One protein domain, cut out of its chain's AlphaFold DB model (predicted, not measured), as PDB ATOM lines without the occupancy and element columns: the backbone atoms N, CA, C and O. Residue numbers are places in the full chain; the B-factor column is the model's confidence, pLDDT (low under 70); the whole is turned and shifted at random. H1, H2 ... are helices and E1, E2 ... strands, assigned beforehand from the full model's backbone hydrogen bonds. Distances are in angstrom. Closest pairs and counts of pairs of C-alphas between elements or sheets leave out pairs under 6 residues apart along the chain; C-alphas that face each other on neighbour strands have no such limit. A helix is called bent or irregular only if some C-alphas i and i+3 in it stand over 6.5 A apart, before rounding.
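Overview. This is residues 67 to 200 of the 211 residues of an uncharacterized protein of Anaerolineae bacterium (UniProt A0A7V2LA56). A strongly twisted antiparallel sheet of five strands forms the core, with H1 and H4 packed over one face and H3 over the opposite face. H2 packs on H3, about perpendicular to it, and only grazes the sheet with its residues 116 to 119, while the short H5 lies off the sheet at the end of the printed part and touches no helix. The printed part has 134 residues, with five named helices and five named strands in the chain order H1 E1 E2 E3 H2 H3 E4 H4 E5 H5; the sheet's order is E1 E2 E3 E5 E4. The class is mixed, helices and strands, and the whole is compact, with a radius of gyration of the C-alphas of 14.1 A and spans of 40 by 30 by 24 A.

Along the chain. The sheet holds E1, residues 86 to 93 and 17.5 A long, E2, residues 98 to 103 and 15.9 A, E3, residues 108 to 112, E5, residues 186 to 191 and 15.8 A, and E4, residues 152 to 156. E1 bends by 52 degrees at residue 90. H1 spans residues 68 to 80, 18.2 A, beginning at C-alpha 68 at (0.056, -38.375, 28.429). H4 spans residues 165 to 177, 16.9 A. H2, residues 116 to 129, is the longest helix at 20.3 A; it is neither bent nor irregular, but only just: C-alphas 117 and 120 are 6.0 A apart. H3 spans residues 139 to 146, 11.4 A, and H5 spans residues 194 to 200, 10.5 A, ending at C-alpha 200 at (0.138, -5.721, 25.093).

Arrangement. E1, E2 and E3 form a meander, each strand the antiparallel neighbour of the one before, with hairpins E1 and E2, and E2 and E3. N 90 and O 100 are 2.8 A apart between E1 and E2, and N 99 and O 111 are 2.8 A apart between E2 and E3, both within hydrogen-bond range. E5 is antiparallel to E3, with N 189 and O 110 at 2.8 A, and to the edge strand E4, with N 156 and O 186 at 2.7 A. E3, H2, H3 and E4 make a split strand-helix-strand unit, two strands running the same way with E5 between them in the sheet, and its crossover is right-handed. H1 and H4 are on the same face of the sheet. With residues 68 to 71 alone H1 touches H4, the closest C-alphas being those of Pro 68 and Val 172 at 5.3 A; they run opposite ways at a steep tilt of 51 degrees. H4 has a height over the sheet of 9.8 A and runs across the strands, at 86 degrees to E2 on the local plane. H3 is on the opposite face at a height over the sheet of 9.7 A, and runs across the strands, at 67 degrees to E3 on the local plane. H2 only grazes the sheet; it touches H3, closest at the C-alphas of Gly 120 and Gly 145, 4.4 A, and is only just about perpendicular to it at 71 degrees. H5 is not on the sheet and is apart from H1, H2, H3 and H4. In H1 and H4 every O i to N i+4 pair is within hydrogen-bond range; the counts are 9 of 10 in H2, 2 of 4 in H3 and 1 of 3 in H5, where 2 of 4 O i to N i+3 pairs are within range.

Size, cuts and confidence. The two C-alphas farthest apart, those of Arg 131 and Met 163, are 42.2 A apart. The printed part has no cut and no long link. The mean pLDDT of the printed part is 80.3; it is under 70 at residue 83, residues 127 to 150 and residues 193 to 200.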
ATOM      1  N   ASP A  67       1.180 -41.443  31.691       90.81
ATOM      2  CA  ASP A  67       0.602 -40.109  31.836       90.81
ATOM      3  C   ASP A  67       0.873 -39.270  30.570       90.81
ATOM      4  O   ASP A  67       1.981 -38.746  30.398       90.81
ATOM      5  N   PRO A  68      -0.109 -39.148  29.655       90.44
ATOM      6  CA  PRO A  68       0.056 -38.375  28.429       90.44
ATOM      7  C   PRO A  68       0.162 -36.866  28.694       90.44
ATOM      8  O   PRO A  68       0.841 -36.166  27.943       90.44
ATOM      9  N   MET A  69      -0.451 -36.357  29.769       90.75
ATOM     10  CA  MET A  69      -0.383 -34.934  30.120       90.75
ATOM     11  C   MET A  69       0.982 -34.586  30.708       90.75
ATOM     12  O   MET A  69       1.594 -33.598  30.301       90.75
ATOM     13  N   GLY A  70       1.507 -35.443  31.587       90.19
ATOM     14  CA  GLY A  70       2.876 -35.339  32.083       90.19
ATOM     15  C   GLY A  70       3.919 -35.451  30.969       90.19
ATOM     16  O   GLY A  70       4.937 -34.757  31.003       90.19
ATOM     17  N   TRP A  71       3.669 -36.267  29.937       92.62
ATOM     18  CA  TRP A  71       4.537 -36.300  28.756       92.62
ATOM     19  C   TRP A  71       4.532 -34.960  28.004       92.62
ATOM     20  O   TRP A  71       5.608 -34.429  27.724       92.62
ATOM     21  N   LEU A  72       3.356 -34.372  27.742       91.31
ATOM     22  CA  LEU A  72       3.256 -33.064  27.081       91.31
ATOM     23  C   LEU A  72       3.954 -31.958  27.886       91.31
ATOM     24  O   LEU A  72       4.715 -31.182  27.310       91.31
ATOM     25  N   ASP A  73       3.767 -31.918  29.206       91.12
ATOM     26  CA  ASP A  73       4.415 -30.934  30.089       91.12
ATOM     27  C   ASP A  73       5.950 -31.067  30.050       91.12
ATOM     28  O   ASP A  73       6.683 -30.084  29.913       91.12
ATOM     29  N   ASN A  74       6.457 -32.305  30.053       90.81
ATOM     30  CA  ASN A  74       7.885 -32.570  29.890       90.81
ATOM     31  C   ASN A  74       8.419 -32.091  28.529       90.81
ATOM     32  O   ASN A  74       9.519 -31.536  28.479       90.81
ATOM     33  N   MET A  75       7.669 -32.285  27.438       91.06
ATOM     34  CA  MET A  75       8.066 -31.818  26.102       91.06
ATOM     35  C   MET A  75       8.084 -30.292  26.004       91.06
ATOM     36  O   MET A  75       9.045 -29.718  25.491       91.06
ATOM     37  N   VAL A  76       7.068 -29.628  26.558       89.81
ATOM     38  CA  VAL A  76       7.008 -28.163  26.635       89.81
ATOM     39  C   VAL A  76       8.206 -27.624  27.414       89.81
ATOM     40  O   VAL A  76       8.907 -26.743  26.919       89.81
ATOM     41  N   ARG A  77       8.509 -28.202  28.585       89.38
ATOM     42  CA  ARG A  77       9.657 -27.789  29.405       89.38
ATOM     43  C   ARG A  77      10.986 -27.928  28.662       89.38
ATOM     44  O   ARG A  77      11.835 -27.049  28.789       89.38
ATOM     45  N   LYS A  78      11.173 -29.006  27.892       87.06
ATOM     46  CA  LYS A  78      12.403 -29.229  27.111       87.06
ATOM     47  C   LYS A  78      12.638 -28.139  26.068       87.06
ATOM     48  O   LYS A  78      13.772 -27.704  25.913       87.06
ATOM     49  N   VAL A  79      11.594 -27.715  25.356       86.81
ATOM     50  CA  VAL A  79      11.757 -26.798  24.217       86.81
ATOM     51  C   VAL A  79      11.609 -25.331  24.608       86.81
ATOM     52  O   VAL A  79      12.332 -24.485  24.091       86.81
ATOM     53  N   MET A  80      10.707 -25.010  25.534       84.31
ATOM     54  CA  MET A  80      10.475 -23.626  25.961       84.31
ATOM     55  C   MET A  80      11.406 -23.185  27.100       84.31
ATOM     56  O   MET A  80      11.456 -21.996  27.405       84.31
ATOM     57  N   GLY A  81      12.107 -24.110  27.768       78.62
ATOM     58  CA  GLY A  81      12.991 -23.828  28.912       78.62
ATOM     59  C   GLY A  81      12.270 -23.377  30.193       78.62
ATOM     60  O   GLY A  81      12.867 -23.344  31.266       78.62
ATOM     61  N   VAL A  82      10.974 -23.075  30.101       73.62
ATOM     62  CA  VAL A  82      10.074 -22.692  31.192       73.62
ATOM     63  C   VAL A  82       8.916 -23.693  31.203       73.62
ATOM     64  O   VAL A  82       8.528 -24.189  30.148       73.62
ATOM     65  N   SER A  83       8.374 -24.021  32.381       64.12
ATOM     66  CA  SER A  83       7.274 -24.988  32.537       64.12
ATOM     67  C   SER A  83       5.955 -24.264  32.833       64.12
ATOM     68  O   SER A  83       5.582 -24.098  33.997       64.12
ATOM     69  N   PRO A  84       5.232 -23.782  31.806       74.44
ATOM     70  CA  PRO A  84       3.819 -23.503  31.969       74.44
ATOM     71  C   PRO A  84       3.108 -24.848  32.147       74.44
ATOM     72  O   PRO A  84       2.871 -25.570  31.180       74.44
ATOM     73  N   ARG A  85       2.806 -25.196  33.402       84.12
ATOM     74  CA  ARG A  85       2.171 -26.472  33.728       84.12
ATOM     75  C   ARG A  85       0.827 -26.565  33.018       84.12
ATOM     76  O   ARG A  85      -0.029 -25.687  33.186       84.12
ATOM     77  N   ILE A  86       0.650 -27.620  32.231       88.25
ATOM     78  CA  ILE A  86      -0.618 -27.892  31.559       88.25
ATOM     79  C   ILE A  86      -1.637 -28.305  32.623       88.25
ATOM     80  O   ILE A  86      -1.403 -29.243  33.382       88.25
ATOM     81  N   SER A  87      -2.749 -27.578  32.693       85.56
ATOM     82  CA  SER A  87      -3.822 -27.830  33.658       85.56
ATOM     83  C   SER A  87      -4.852 -28.795  33.094       85.56
ATOM     84  O   SER A  87      -5.256 -29.721  33.788       85.56
ATOM     85  N   ASP A  88      -5.287 -28.561  31.851       84.94
ATOM     86  CA  ASP A  88      -6.360 -29.334  31.223       84.94
ATOM     87  C   ASP A  88      -6.330 -29.248  29.685       84.94
ATOM     88  O   ASP A  88      -5.704 -28.353  29.101       84.94
ATOM     89  N   VAL A  89      -7.033 -30.168  29.024       87.56
ATOM     90  CA  VAL A  89      -7.280 -30.170  27.579       87.56
ATOM     91  C   VAL A  89      -8.580 -29.416  27.295       87.56
ATOM     92  O   VAL A  89      -9.672 -29.895  27.576       87.56
ATOM     93  N   ALA A  90      -8.473 -28.239  26.678       84.12
ATOM     94  CA  ALA A  90      -9.628 -27.423  26.297       84.12
ATOM     95  C   ALA A  90     -10.421 -28.013  25.125       84.12
ATOM     96  O   ALA A  90     -11.605 -27.722  24.961       84.12
ATOM     97  N   GLY A  91      -9.762 -28.792  24.266       84.44
ATOM     98  CA  GLY A  91     -10.421 -29.475  23.165       84.44
ATOM     99  C   GLY A  91      -9.451 -30.078  22.159       84.44
ATOM    100  O   GLY A  91      -8.284 -29.699  22.077       84.44
ATOM    101  N   VAL A  92      -9.972 -31.006  21.362       87.50
ATOM    102  CA  VAL A  92      -9.289 -31.580  20.201       87.50
ATOM    103  C   VAL A  92     -10.002 -31.085  18.952       87.50
ATOM    104  O   VAL A  92     -11.227 -31.126  18.865       87.50
ATOM    105  N   LEU A  93      -9.233 -30.583  17.996       85.25
ATOM    106  CA  LEU A  93      -9.718 -29.991  16.760       85.25
ATOM    107  C   LEU A  93      -9.339 -30.878  15.588       85.25
ATOM    108  O   LEU A  93      -8.192 -31.303  15.472       85.25
ATOM    109  N   GLU A  94     -10.287 -31.141  14.700       82.19
ATOM    110  CA  GLU A  94     -10.028 -31.910  13.481       82.19
ATOM    111  C   GLU A  94      -9.452 -31.043  12.365       82.19
ATOM    112  O   GLU A  94      -8.600 -31.502  11.608       82.19
ATOM    113  N   ARG A  95      -9.879 -29.778  12.289       81.38
ATOM    114  CA  ARG A  95      -9.450 -28.833  11.258       81.38
ATOM    115  C   ARG A  95      -9.211 -27.440  11.865       81.38
ATOM    116  O   ARG A  95     -10.185 -26.794  12.245       81.38
ATOM    117  N   PRO A  96      -7.956 -26.953  11.925       82.94
ATOM    118  CA  PRO A  96      -6.728 -27.728  11.718       82.94
ATOM    119  C   PRO A  96      -6.594 -28.825  12.779       82.94
ATOM    120  O   PRO A  96      -7.100 -28.678  13.892       82.94
ATOM    121  N   GLU A  97      -5.906 -29.914  12.438       88.50
ATOM    122  CA  GLU A  97      -5.645 -30.987  13.389       88.50
ATOM    123  C   GLU A  97      -4.805 -30.452  14.552       88.50
ATOM    124  O   GLU A  97      -3.660 -30.045  14.356       88.50
ATOM    125  N   ALA A  98      -5.379 -30.395  15.755       89.75
ATOM    126  CA  ALA A  98      -4.690 -29.851  16.914       89.75
ATOM    127  C   ALA A  98      -5.276 -30.319  18.249       89.75
ATOM    128  O   ALA A  98      -6.470 -30.584  18.363       89.75
ATOM    129  N   ILE A  99      -4.440 -30.331  19.283       90.94
ATOM    130  CA  ILE A  99      -4.847 -30.451  20.683       90.94
ATOM    131  C   ILE A  99      -4.650 -29.083  21.329       90.94
ATOM    132  O   ILE A  99      -3.548 -28.532  21.317       90.94
ATOM    133  N   VAL A 100      -5.720 -28.523  21.885       89.62
ATOM    134  CA  VAL A 100      -5.703 -27.240  22.587       89.62
ATOM    135  C   VAL A 100      -5.700 -27.515  24.080       89.62
ATOM    136  O   VAL A 100      -6.582 -28.197  24.597       89.62
ATOM    137  N   THR A 101      -4.722 -26.961  24.785       90.25
ATOM    138  CA  THR A 101      -4.577 -27.112  26.233       90.25
ATOM    139  C   THR A 101      -4.571 -25.757  26.927       90.25
ATOM    140  O   THR A 101      -4.224 -24.736  26.325       90.25
ATOM    141  N   ILE A 102      -4.972 -25.750  28.197       87.75
ATOM    142  CA  ILE A 102      -4.946 -24.578  29.070       87.75
ATOM    143  C   ILE A 102      -3.855 -24.782  30.110       87.75
ATOM    144  O   ILE A 102      -3.784 -25.812  30.777       87.75
ATOM    145  N   THR A 103      -3.017 -23.768  30.273       86.75
ATOM    146  CA  THR A 103      -1.965 -23.726  31.294       86.75
ATOM    147  C   THR A 103      -2.477 -23.079  32.576       86.75
ATOM    148  O   THR A 103      -3.476 -22.357  32.571       86.75
ATOM    149  N   ASN A 104      -1.785 -23.305  33.690       84.31
ATOM    150  CA  ASN A 104      -2.097 -22.701  34.992       84.31
ATOM    151  C   ASN A 104      -2.135 -21.158  34.970       84.31
ATOM    152  O   ASN A 104      -2.875 -20.546  35.733       84.31
ATOM    153  N   ASN A 105      -1.401 -20.534  34.048       79.06
ATOM    154  CA  ASN A 105      -1.355 -19.083  33.863       79.06
ATOM    155  C   ASN A 105      -2.433 -18.564  32.887       79.06
ATOM    156  O   ASN A 105      -2.329 -17.451  32.373       79.06
ATOM    157  N   ALA A 106      -3.456 -19.372  32.584       77.19
ATOM    158  CA  ALA A 106      -4.525 -19.066  31.628       77.19
ATOM    159  C   ALA A 106      -4.030 -18.705  30.209       77.19
ATOM    160  O   ALA A 106      -4.714 -18.000  29.457       77.19
ATOM    161  N   ARG A 107      -2.845 -19.202  29.827       83.50
ATOM    162  CA  ARG A 107      -2.355 -19.222  28.440       83.50
ATOM    163  C   ARG A 107      -2.796 -20.510  27.762       83.50
ATOM    164  O   ARG A 107      -3.008 -21.519  28.440       83.50
ATOM    165  N   TYR A 108      -2.874 -20.480  26.440       87.31
ATOM    166  CA  TYR A 108      -3.218 -21.652  25.647       87.31
ATOM    167  C   TYR A 108      -1.977 -22.185  24.945       87.31
ATOM    168  O   TYR A 108      -1.314 -21.438  24.225       87.31
ATOM    169  N   LEU A 109      -1.703 -23.475  25.119       89.75
ATOM    170  CA  LEU A 109      -0.726 -24.185  24.302       89.75
ATOM    171  C   LEU A 109      -1.477 -25.057  23.313       89.75
ATOM    172  O   LEU A 109      -2.319 -25.877  23.694       89.75
ATOM    173  N   VAL A 110      -1.177 -24.858  22.039       90.38
ATOM    174  CA  VAL A 110      -1.757 -25.637  20.952       90.38
ATOM    175  C   VAL A 110      -0.681 -26.535  20.380       90.38
ATOM    176  O   VAL A 110       0.349 -26.047  19.928       90.38
ATOM    177  N   PHE A 111      -0.953 -27.830  20.353       92.25
ATOM    178  CA  PHE A 111      -0.102 -28.835  19.736       92.25
ATOM    179  C   PHE A 111      -0.701 -29.228  18.391       92.25
ATOM    180  O   PHE A 111      -1.883 -29.562  18.335       92.25
ATOM    181  N   SER A 112       0.070 -29.190  17.308       91.94
ATOM    182  CA  SER A 112      -0.430 -29.560  15.978       91.94
ATOM    183  C   SER A 112       0.680 -30.122  15.085       91.94
ATOM    184  O   SER A 112       1.784 -29.584  15.102       91.94
ATOM    185  N   PRO A 113       0.415 -31.152  14.259       92.25
ATOM    186  CA  PRO A 113       1.337 -31.575  13.203       92.25
ATOM    187  C   PRO A 113       1.445 -30.557  12.055       92.25
ATOM    188  O   PRO A 113       2.370 -30.632  11.249       92.25
ATOM    189  N   VAL A 114       0.517 -29.599  11.962       89.00
ATOM    190  CA  VAL A 114       0.453 -28.632  10.862       89.00
ATOM    191  C   VAL A 114       1.572 -27.603  10.988       89.00
ATOM    192  O   VAL A 114       1.741 -26.970  12.034       89.00
ATOM    193  N   HIS A 115       2.297 -27.388   9.887       87.12
ATOM    194  CA  HIS A 115       3.358 -26.388   9.817       87.12
ATOM    195  C   HIS A 115       2.804 -24.966  10.045       87.12
ATOM    196  O   HIS A 115       1.739 -24.640   9.501       87.12
ATOM    197  N   PRO A 116       3.534 -24.072  10.734       84.75
ATOM    198  CA  PRO A 116       3.098 -22.700  11.010       84.75
ATOM    199  C   PRO A 116       2.613 -21.928   9.777       84.75
ATOM    200  O   PRO A 116       1.671 -21.137   9.870       84.75
ATOM    201  N   ASP A 117       3.228 -22.169   8.613       83.06
ATOM    202  CA  ASP A 117       2.860 -21.513   7.346       83.06
ATOM    203  C   ASP A 117       1.489 -21.905   6.815       83.06
ATOM    204  O   ASP A 117       0.789 -21.084   6.218       83.06
ATOM    205  N   GLN A 118       1.105 -23.155   7.039       84.12
ATOM    206  CA  GLN A 118      -0.186 -23.688   6.628       84.12
ATOM    207  C   GLN A 118      -1.251 -23.364   7.673       84.12
ATOM    208  O   GLN A 118      -2.379 -23.014   7.331       84.12
ATOM    209  N   MET A 119      -0.860 -23.398   8.948       82.62
ATOM    210  CA  MET A 119      -1.735 -23.170  10.087       82.62
ATOM    211  C   MET A 119      -2.460 -21.823  10.005       82.62
ATOM    212  O   MET A 119      -3.679 -21.757  10.157       82.62
ATOM    213  N   GLY A 120      -1.730 -20.748   9.691       77.25
ATOM    214  CA  GLY A 120      -2.316 -19.413   9.551       77.25
ATOM    215  C   GLY A 120      -3.385 -19.335   8.456       77.25
ATOM    216  O   GLY A 120      -4.437 -18.740   8.682       77.25
ATOM    217  N   LYS A 121      -3.147 -19.976   7.303       80.31
ATOM    218  CA  LYS A 121      -4.087 -19.990   6.169       80.31
ATOM    219  C   LYS A 121      -5.366 -20.752   6.514       80.31
ATOM    220  O   LYS A 121      -6.455 -20.212   6.361       80.31
ATOM    221  N   ILE A 122      -5.226 -21.955   7.079       80.94
ATOM    222  CA  ILE A 122      -6.368 -22.794   7.476       80.94
ATOM    223  C   ILE A 122      -7.263 -22.053   8.473       80.94
ATOM    224  O   ILE A 122      -8.486 -22.081   8.361       80.94
ATOM    225  N   ILE A 123      -6.661 -21.358   9.437       78.00
ATOM    226  CA  ILE A 123      -7.405 -20.594  10.440       78.00
ATOM    227  C   ILE A 123      -8.131 -19.398   9.816       78.00
ATOM    228  O   ILE A 123      -9.269 -19.128  10.192       78.00
ATOM    229  N   GLN A 124      -7.503 -18.679   8.881       75.00
ATOM    230  CA  GLN A 124      -8.147 -17.559   8.180       75.00
ATOM    231  C   GLN A 124      -9.353 -18.027   7.356       75.00
ATOM    232  O   GLN A 124     -10.409 -17.394   7.405       75.00
ATOM    233  N   ASP A 125      -9.226 -19.159   6.667       76.25
ATOM    234  CA  ASP A 125     -10.324 -19.750   5.900       76.25
ATOM    235  C   ASP A 125     -11.482 -20.171   6.817       76.25
ATOM    236  O   ASP A 125     -12.645 -19.872   6.538       76.25
ATOM    237  N   LEU A 126     -11.178 -20.795   7.959       72.19
ATOM    238  CA  LEU A 126     -12.185 -21.181   8.950       72.19
ATOM    239  C   LEU A 126     -12.883 -19.973   9.581       72.19
ATOM    240  O   LEU A 126     -14.094 -20.021   9.778       72.19
ATOM    241  N   ASP A 127     -12.161 -18.885   9.856       69.31
ATOM    242  CA  ASP A 127     -12.735 -17.639  10.386       69.31
ATOM    243  C   ASP A 127     -13.728 -16.998   9.405       69.31
ATOM    244  O   ASP A 127     -14.750 -16.442   9.807       69.31
ATOM    245  N   ARG A 128     -13.443 -17.106   8.101       66.00
ATOM    246  CA  ARG A 128     -14.315 -16.608   7.033       66.00
ATOM    247  C   ARG A 128     -15.577 -17.456   6.873       66.00
ATOM    248  O   ARG A 128     -16.646 -16.909   6.609       66.00
ATOM    249  N   ILE A 129     -15.446 -18.775   7.004       60.97
ATOM    250  CA  ILE A 129     -16.530 -19.738   6.763       60.97
ATOM    251  C   ILE A 129     -17.436 -19.875   7.990       60.97
ATOM    252  O   ILE A 129     -18.659 -19.934   7.865       60.97
ATOM    253  N   GLN A 130     -16.856 -19.928   9.185       59.34
ATOM    254  CA  GLN A 130     -17.580 -20.180  10.419       59.34
ATOM    255  C   GLN A 130     -17.688 -18.873  11.214       59.34
ATOM    256  O   GLN A 130     -16.711 -18.356  11.755       59.34
ATOM    257  N   ARG A 131     -18.909 -18.339  11.357       55.47
ATOM    258  CA  ARG A 131     -19.236 -17.334  12.387       55.47
ATOM    259  C   ARG A 131     -19.189 -18.008  13.766       55.47
ATOM    260  O   ARG A 131     -20.219 -18.282  14.375       55.47
ATOM    261  N   ILE A 132     -17.988 -18.362  14.213       53.94
ATOM    262  CA  ILE A 132     -17.738 -19.129  15.437       53.94
ATOM    263  C   ILE A 132     -18.238 -18.323  16.645       53.94
ATOM    264  O   ILE A 132     -17.779 -17.196  16.852       53.94
ATOM    265  N   ARG A 133     -19.170 -18.912  17.416       49.31
ATOM    266  CA  ARG A 133     -19.677 -18.400  18.705       49.31
ATOM    267  C   ARG A 133     -18.553 -18.329  19.749       49.31
ATOM    268  O   ARG A 133     -17.664 -19.179  19.758       49.31
ATOM    269  N   ASP A 134     -18.655 -17.368  20.667       53.00
ATOM    270  CA  ASP A 134     -17.649 -16.967  21.673       53.00
ATOM    271  C   ASP A 134     -17.255 -18.026  22.730       53.00
ATOM    272  O   ASP A 134     -16.586 -17.711  23.710       53.00
ATOM    273  N   THR A 135     -17.615 -19.297  22.548       52.81
ATOM    274  CA  THR A 135     -17.326 -20.392  23.498       52.81
ATOM    275  C   THR A 135     -16.532 -21.540  22.864       52.81
ATOM    276  O   THR A 135     -16.341 -22.584  23.476       52.81
ATOM    277  N   SER A 136     -16.069 -21.386  21.620       62.19
ATOM    278  CA  SER A 136     -15.370 -22.458  20.903       62.19
ATOM    279  C   SER A 136     -13.887 -22.579  21.305       62.19
ATOM    280  O   SER A 136     -13.198 -21.556  21.394       62.19
ATOM    281  N   PRO A 137     -13.334 -23.806  21.410       60.28
ATOM    282  CA  PRO A 137     -11.891 -24.049  21.565       60.28
ATOM    283  C   PRO A 137     -11.035 -23.495  20.405       60.28
ATOM    284  O   PRO A 137      -9.809 -23.496  20.479       60.28
ATOM    285  N   LEU A 138     -11.666 -22.968  19.348       62.25
ATOM    286  CA  LEU A 138     -11.036 -22.272  18.222       62.25
ATOM    287  C   LEU A 138     -10.687 -20.795  18.502       62.25
ATOM    288  O   LEU A 138      -9.976 -20.172  17.710       62.25
ATOM    289  N   ILE A 139     -11.153 -20.196  19.605       66.88
ATOM    290  CA  ILE A 139     -10.870 -18.779  19.917       66.88
ATOM    291  C   ILE A 139      -9.368 -18.495  20.073       66.88
ATOM    292  O   ILE A 139      -8.897 -17.519  19.475       66.88
ATOM    293  N   PRO A 140      -8.583 -19.310  20.807       64.88
ATOM    294  CA  PRO A 140      -7.134 -19.144  20.850       64.88
ATOM    295  C   PRO A 140      -6.532 -19.179  19.441       64.88
ATOM    296  O   PRO A 140      -5.729 -18.314  19.092       64.88
ATOM    297  N   MET A 141      -7.002 -20.093  18.585       67.81
ATOM    298  CA  MET A 141      -6.499 -20.249  17.222       67.81
ATOM    299  C   MET A 141      -6.741 -19.032  16.329       67.81
ATOM    300  O   MET A 141      -5.846 -18.660  15.579       67.81
ATOM    301  N   ARG A 142      -7.879 -18.332  16.432       65.19
ATOM    302  CA  ARG A 142      -8.121 -17.094  15.654       65.19
ATOM    303  C   ARG A 142      -7.002 -16.058  15.818       65.19
ATOM    304  O   ARG A 142      -6.659 -15.353  14.864       65.19
ATOM    305  N   LYS A 143      -6.397 -15.974  17.008       63.78
ATOM    306  CA  LYS A 143      -5.267 -15.065  17.263       63.78
ATOM    307  C   LYS A 143      -4.014 -15.464  16.479       63.78
ATOM    308  O   LYS A 143      -3.276 -14.577  16.058       63.78
ATOM    309  N   LEU A 144      -3.822 -16.757  16.216       61.97
ATOM    310  CA  LEU A 144      -2.727 -17.277  15.397       61.97
ATOM    311  C   LEU A 144      -2.863 -16.850  13.925       61.97
ATOM    312  O   LEU A 144      -1.879 -16.443  13.313       61.97
ATOM    313  N   GLY A 145      -4.088 -16.853  13.382       59.03
ATOM    314  CA  GLY A 145      -4.367 -16.417  12.007       59.03
ATOM    315  C   GLY A 145      -4.266 -14.899  11.787       59.03
ATOM    316  O   GLY A 145      -3.888 -14.465  10.701       59.03
ATOM    317  N   ARG A 146      -4.570 -14.083  12.811       60.72
ATOM    318  CA  ARG A 146      -4.569 -12.606  12.716       60.72
ATOM    319  C   ARG A 146      -3.288 -11.924  13.219       60.72
ATOM    320  O   ARG A 146      -2.991 -10.818  12.781       60.72
ATOM    321  N   ARG A 147      -2.543 -12.522  14.158       59.69
ATOM    322  CA  ARG A 147      -1.354 -11.914  14.800       59.69
ATOM    323  C   ARG A 147      -0.203 -12.916  14.934       59.69
ATOM    324  O   ARG A 147       0.318 -13.151  16.023       59.69
ATOM    325  N   ARG A 148       0.220 -13.466  13.796       57.47
ATOM    326  CA  ARG A 148       1.276 -14.485  13.697       57.47
ATOM    327  C   ARG A 148       2.621 -14.065  14.312       57.47
ATOM    328  O   ARG A 148       3.333 -14.912  14.827       57.47
ATOM    329  N   SER A 149       2.937 -12.768  14.327       54.41
ATOM    330  CA  SER A 149       4.191 -12.231  14.883       54.41
ATOM    331  C   SER A 149       4.277 -12.228  16.414       54.41
ATOM    332  O   SER A 149       5.345 -11.959  16.950       54.41
ATOM    333  N   LYS A 150       3.173 -12.492  17.129       64.75
ATOM    334  CA  LYS A 150       3.113 -12.426  18.604       64.75
ATOM    335  C   LYS A 150       2.896 -13.787  19.273       64.75
ATOM    336  O   LYS A 150       2.640 -13.828  20.473       64.75
ATOM    337  N   VAL A 151       2.946 -14.873  18.504       74.62
ATOM    338  CA  VAL A 151       2.775 -16.243  19.000       74.62
ATOM    339  C   VAL A 151       4.137 -16.922  19.005       74.62
ATOM    340  O   VAL A 151       4.810 -16.947  17.976       74.62
ATOM    341  N   GLY A 152       4.539 -17.453  20.160       81.94
ATOM    342  CA  GLY A 152       5.722 -18.302  20.252       81.94
ATOM    343  C   GLY A 152       5.463 -19.601  19.497       81.94
ATOM    344  O   GLY A 152       4.439 -20.245  19.720       81.94
ATOM    345  N   VAL A 153       6.358 -19.956  18.580       88.00
ATOM    346  CA  VAL A 153       6.261 -21.182  17.787       88.00
ATOM    347  C   VAL A 153       7.485 -22.024  18.072       88.00
ATOM    348  O   VAL A 153       8.610 -21.566  17.890       88.00
ATOM    349  N   TYR A 154       7.249 -23.257  18.496       90.62
ATOM    350  CA  TYR A 154       8.305 -24.181  18.865       90.62
ATOM    351  C   TYR A 154       8.113 -25.509  18.147       90.62
ATOM    352  O   TYR A 154       7.011 -26.052  18.108       90.62
ATOM    353  N   GLU A 155       9.192 -26.028  17.577       92.12
ATOM    354  CA  GLU A 155       9.196 -27.339  16.939       92.12
ATOM    355  C   GLU A 155       9.511 -28.425  17.971       92.12
ATOM    356  O   GLU A 155      10.407 -28.259  18.794       92.12
ATOM    357  N   LEU A 156       8.828 -29.561  17.887       92.19
ATOM    358  CA  LEU A 156       9.172 -30.814  18.545       92.19
ATOM    359  C   LEU A 156       9.480 -31.869  17.480       92.19
ATOM    360  O   LEU A 156       8.661 -32.150  16.602       92.19
ATOM    361  N   SER A 157      10.662 -32.465  17.572       90.88
ATOM    362  CA  SER A 157      11.127 -33.540  16.698       90.88
ATOM    363  C   SER A 157      12.101 -34.452  17.441       90.88
ATOM    364  O   SER A 157      12.563 -34.138  18.540       90.88
ATOM    365  N   ALA A 158      12.498 -35.563  16.816       88.06
ATOM    366  CA  ALA A 158      13.491 -36.463  17.402       88.06
ATOM    367  C   ALA A 158      14.837 -35.782  17.736       88.06
ATOM    368  O   ALA A 158      15.577 -36.269  18.590       88.06
ATOM    369  N   LEU A 159      15.138 -34.641  17.103       85.94
ATOM    370  CA  LEU A 159      16.373 -33.885  17.319       85.94
ATOM    371  C   LEU A 159      16.385 -33.106  18.640       85.94
ATOM    372  O   LEU A 159      17.447 -32.945  19.230       85.94
ATOM    373  N   ASN A 160      15.231 -32.620  19.105       87.88
ATOM    374  CA  ASN A 160      15.146 -31.766  20.297       87.88
ATOM    375  C   ASN A 160      14.311 -32.369  21.438       87.88
ATOM    376  O   ASN A 160      14.490 -31.999  22.597       87.88
ATOM    377  N   ALA A 161      13.442 -33.332  21.137       86.50
ATOM    378  CA  ALA A 161      12.542 -33.955  22.099       86.50
ATOM    379  C   ALA A 161      13.004 -35.358  22.539       86.50
ATOM    380  O   ALA A 161      12.605 -35.824  23.611       86.50
ATOM    381  N   GLY A 162      13.917 -35.986  21.786       86.69
ATOM    382  CA  GLY A 162      14.549 -37.273  22.099       86.69
ATOM    383  C   GLY A 162      14.445 -38.295  20.962       86.69
ATOM    384  O   GLY A 162      13.560 -38.214  20.120       86.69
ATOM    385  N   MET A 163      15.327 -39.300  20.952       85.88
ATOM    386  CA  MET A 163      15.479 -40.234  19.819       85.88
ATOM    387  C   MET A 163      14.236 -41.073  19.463       85.88
ATOM    388  O   MET A 163      14.136 -41.543  18.330       85.88
ATOM    389  N   PHE A 164      13.310 -41.257  20.412       89.62
ATOM    390  CA  PHE A 164      12.051 -41.996  20.238       89.62
ATOM    391  C   PHE A 164      10.816 -41.087  20.244       89.62
ATOM    392  O   PHE A 164       9.698 -41.570  20.418       89.62
ATOM    393  N   PHE A 165      11.012 -39.776  20.076       91.50
ATOM    394  CA  PHE A 165       9.936 -38.791  20.116       91.50
ATOM    395  C   PHE A 165       8.771 -39.153  19.198       91.50
ATOM    396  O   PHE A 165       7.633 -39.038  19.614       91.50
ATOM    397  N   ASP A 166       9.032 -39.610  17.977       90.44
ATOM    398  CA  ASP A 166       8.006 -40.006  17.011       90.44
ATOM    399  C   ASP A 166       7.106 -41.134  17.544       90.44
ATOM    400  O   ASP A 166       5.883 -41.045  17.460       90.44
ATOM    401  N   ILE A 167       7.703 -42.151  18.171       90.94
ATOM    402  CA  ILE A 167       6.983 -43.289  18.759       90.94
ATOM    403  C   ILE A 167       6.156 -42.835  19.969       90.94
ATOM    404  O   ILE A 167       5.015 -43.261  20.154       90.94
ATOM    405  N   GLU A 168       6.742 -42.001  20.825       92.81
ATOM    406  CA  GLU A 168       6.076 -41.479  22.019       92.81
ATOM    407  C   GLU A 168       4.944 -40.511  21.660       92.81
ATOM    408  O   GLU A 168       3.842 -40.621  22.201       92.81
ATOM    409  N   ALA A 169       5.196 -39.607  20.712       93.06
ATOM    410  CA  ALA A 169       4.258 -38.602  20.241       93.06
ATOM    411  C   ALA A 169       3.041 -39.250  19.588       93.06
ATOM    412  O   ALA A 169       1.926 -38.876  19.938       93.06
ATOM    413  N   ASP A 170       3.215 -40.252  18.715       93.00
ATOM    414  CA  ASP A 170       2.083 -40.980  18.124       93.00
ATOM    415  C   ASP A 170       1.231 -41.667  19.202       93.00
ATOM    416  O   ASP A 170       0.002 -41.579  19.181       93.00
ATOM    417  N   LYS A 171       1.858 -42.285  20.213       92.62
ATOM    418  CA  LYS A 171       1.128 -42.904  21.332       92.62
ATOM    419  C   LYS A 171       0.325 -41.879  22.127       92.62
ATOM    420  O   LYS A 171      -0.866 -42.088  22.354       92.62
ATOM    421  N   VAL A 172       0.945 -40.766  22.520       93.81
ATOM    422  CA  VAL A 172       0.274 -39.674  23.246       93.81
ATOM    423  C   VAL A 172      -0.860 -39.086  22.408       93.81
ATOM    424  O   VAL A 172      -1.966 -38.883  22.914       93.81
ATOM    425  N   TRP A 173      -0.619 -38.873  21.114       94.31
ATOM    426  CA  TRP A 173      -1.609 -38.343  20.186       94.31
ATOM    427  C   TRP A 173      -2.821 -39.266  20.075       94.31
ATOM    428  O   TRP A 173      -3.949 -38.815  20.254       94.31
ATOM    429  N   ARG A 174      -2.616 -40.576  19.907       93.00
ATOM    430  CA  ARG A 174      -3.707 -41.564  19.906       93.00
ATOM    431  C   ARG A 174      -4.461 -41.609  21.230       93.00
ATOM    432  O   ARG A 174      -5.676 -41.802  21.228       93.00
ATOM    433  N   MET A 175      -3.779 -41.428  22.360       92.50
ATOM    434  CA  MET A 175      -4.426 -41.420  23.675       92.50
ATOM    435  C   MET A 175      -5.377 -40.226  23.835       92.50
ATOM    436  O   MET A 175      -6.489 -40.424  24.339       92.50
ATOM    437  N   ILE A 176      -4.977 -39.035  23.375       91.94
ATOM    438  CA  ILE A 176      -5.743 -37.787  23.536       91.94
ATOM    439  C   ILE A 176      -6.697 -37.548  22.357       91.94
ATOM    440  O   ILE A 176      -7.902 -37.415  22.553       91.94
ATOM    441  N   ALA A 177      -6.174 -37.518  21.131       89.94
ATOM    442  CA  ALA A 177      -6.911 -37.184  19.914       89.94
ATOM    443  C   ALA A 177      -7.620 -38.380  19.255       89.94
ATOM    444  O   ALA A 177      -8.340 -38.184  18.280       89.94
ATOM    445  N   LYS A 178      -7.427 -39.606  19.769       90.38
ATOM    446  CA  LYS A 178      -8.065 -40.850  19.283       90.38
ATOM    447  C   LYS A 178      -7.791 -41.187  17.811       90.38
ATOM    448  O   LYS A 178      -8.548 -41.931  17.195       90.38
ATOM    449  N   ARG A 179      -6.678 -40.694  17.264       89.06
ATOM    450  CA  ARG A 179      -6.240 -40.917  15.876       89.06
ATOM    451  C   ARG A 179      -4.713 -41.008  15.782       89.06
ATOM    452  O   ARG A 179      -4.047 -40.536  16.706       89.06
ATOM    453  N   PRO A 180      -4.161 -41.639  14.731       89.19
ATOM    454  CA  PRO A 180      -2.719 -41.660  14.496       89.19
ATOM    455  C   PRO A 180      -2.162 -40.257  14.247       89.19
ATOM    456  O   PRO A 180      -2.848 -39.409  13.681       89.19
ATOM    457  N   LEU A 181      -0.911 -40.034  14.641       89.94
ATOM    458  CA  LEU A 181      -0.146 -38.863  14.235       89.94
ATOM    459  C   LEU A 181       0.580 -39.185  12.923       89.94
ATOM    460  O   LEU A 181       1.484 -40.014  12.894       89.94
ATOM    461  N   GLU A 182       0.212 -38.520  11.829       85.19
ATOM    462  CA  GLU A 182       0.802 -38.779  10.501       85.19
ATOM    463  C   GLU A 182       2.160 -38.083  10.278       85.19
ATOM    464  O   GLU A 182       2.765 -38.192   9.213       85.19
ATOM    465  N   SER A 183       2.653 -37.353  11.279       86.69
ATOM    466  CA  SER A 183       3.862 -36.538  11.194       86.69
ATOM    467  C   SER A 183       4.865 -36.912  12.279       86.69
ATOM    468  O   SER A 183       4.524 -37.032  13.451       86.69
ATOM    469  N   ASN A 184       6.147 -36.958  11.913       86.44
ATOM    470  CA  ASN A 184       7.260 -37.122  12.859       86.44
ATOM    471  C   ASN A 184       7.653 -35.811  13.563       86.44
ATOM    472  O   ASN A 184       8.712 -35.720  14.190       86.44
ATOM    473  N   ARG A 185       6.839 -34.764  13.401       90.88
ATOM    474  CA  ARG A 185       7.041 -33.431  13.964       90.88
ATOM    475  C   ARG A 185       5.739 -32.907  14.541       90.88
ATOM    476  O   ARG A 185       4.672 -33.091  13.950       90.88
ATOM    477  N   LEU A 186       5.858 -32.197  15.652       93.12
ATOM    478  CA  LEU A 186       4.757 -31.518  16.313       93.12
ATOM    479  C   LEU A 186       5.148 -30.060  16.544       93.12
ATOM    480  O   LEU A 186       6.283 -29.764  16.895       93.12
ATOM    481  N   TRP A 187       4.213 -29.145  16.365       92.06
ATOM    482  CA  TRP A 187       4.413 -27.724  16.607       92.06
ATOM    483  C   TRP A 187       3.644 -27.309  17.848       92.06
ATOM    484  O   TRP A 187       2.467 -27.646  17.989       92.06
ATOM    485  N   ILE A 188       4.310 -26.569  18.730       91.94
ATOM    486  CA  ILE A 188       3.691 -25.902  19.871       91.94
ATOM    487  C   ILE A 188       3.482 -24.439  19.496       91.94
ATOM    488  O   ILE A 188       4.431 -23.740  19.138       91.94
ATOM    489  N   TYR A 189       2.247 -23.972  19.632       89.00
ATOM    490  CA  TYR A 189       1.895 -22.564  19.529       89.00
ATOM    491  C   TYR A 189       1.511 -22.045  20.912       89.00
ATOM    492  O   TYR A 189       0.518 -22.490  21.492       89.00
ATOM    493  N   ASP A 190       2.293 -21.099  21.425       87.81
ATOM    494  CA  ASP A 190       2.056 -20.431  22.701       87.81
ATOM    495  C   ASP A 190       1.237 -19.157  22.491       87.81
ATOM    496  O   ASP A 190       1.710 -18.148  21.956       87.81
ATOM    497  N   ILE A 191      -0.032 -19.231  22.885       83.62
ATOM    498  CA  ILE A 191      -1.024 -18.193  22.647       83.62
ATOM    499  C   ILE A 191      -1.334 -17.501  23.982       83.62
ATOM    500  O   ILE A 191      -1.879 -18.131  24.897       83.62
ATOM    501  N   PRO A 192      -1.068 -16.184  24.102       76.25
ATOM    502  CA  PRO A 192      -1.297 -15.463  25.345       76.25
ATOM    503  C   PRO A 192      -2.785 -15.414  25.707       76.25
ATOM    504  O   PRO A 192      -3.674 -15.236  24.853       76.25
ATOM    505  N   GLY A 193      -3.045 -15.526  27.010       68.88
ATOM    506  CA  GLY A 193      -4.382 -15.478  27.589       68.88
ATOM    507  C   GLY A 193      -5.114 -14.151  27.328       68.88
ATOM    508  O   GLY A 193      -4.509 -13.148  26.930       68.88
ATOM    509  N   PRO A 194      -6.443 -14.105  27.532       62.09
ATOM    510  CA  PRO A 194      -7.254 -12.912  27.278       62.09
ATOM    511  C   PRO A 194      -6.831 -11.681  28.102       62.09
ATOM    512  O   PRO A 194      -6.919 -10.563  27.596       62.09
ATOM    513  N   TRP A 195      -6.319 -11.860  29.324       54.56
ATOM    514  CA  TRP A 195      -5.898 -10.757  30.198       54.56
ATOM    515  C   TRP A 195      -4.493 -10.216  29.869       54.56
ATOM    516  O   TRP A 195      -4.275  -9.006  29.933       54.56
ATOM    517  N   GLU A 196      -3.560 -11.068  29.427       56.47
ATOM    518  CA  GLU A 196      -2.234 -10.635  28.956       56.47
ATOM    519  C   GLU A 196      -2.331  -9.877  27.633       56.47
ATOM    520  O   GLU A 196      -1.692  -8.840  27.458       56.47
ATOM    521  N   ALA A 197      -3.197 -10.333  26.721       53.47
ATOM    522  CA  ALA A 197      -3.411  -9.686  25.429       53.47
ATOM    523  C   ALA A 197      -3.776  -8.193  25.564       53.47
ATOM    524  O   ALA A 197      -3.318  -7.380  24.763       53.47
ATOM    525  N   LYS A 198      -4.526  -7.823  26.612       53.44
ATOM    526  CA  LYS A 198      -4.957  -6.441  26.874       53.44
ATOM    527  C   LYS A 198      -3.802  -5.528  27.320       53.44
ATOM    528  O   LYS A 198      -3.746  -4.377  26.892       53.44
ATOM    529  N   LYS A 199      -2.839  -6.039  28.104       53.69
ATOM    530  CA  LYS A 199      -1.613  -5.298  28.481       53.69
ATOM    531  C   LYS A 199      -0.750  -4.978  27.256       53.69
ATOM    532  O   LYS A 199      -0.287  -3.850  27.105       53.69
ATOM    533  N   TYR A 200      -0.603  -5.934  26.341       49.78
ATOM    534  CA  TYR A 200       0.138  -5.721  25.093       49.78
ATOM    535  C   TYR A 200      -0.573  -4.767  24.119       49.78
ATOM    536  O   TYR A 200       0.085  -4.093  23.327       49.78
TER     537      TYR A 200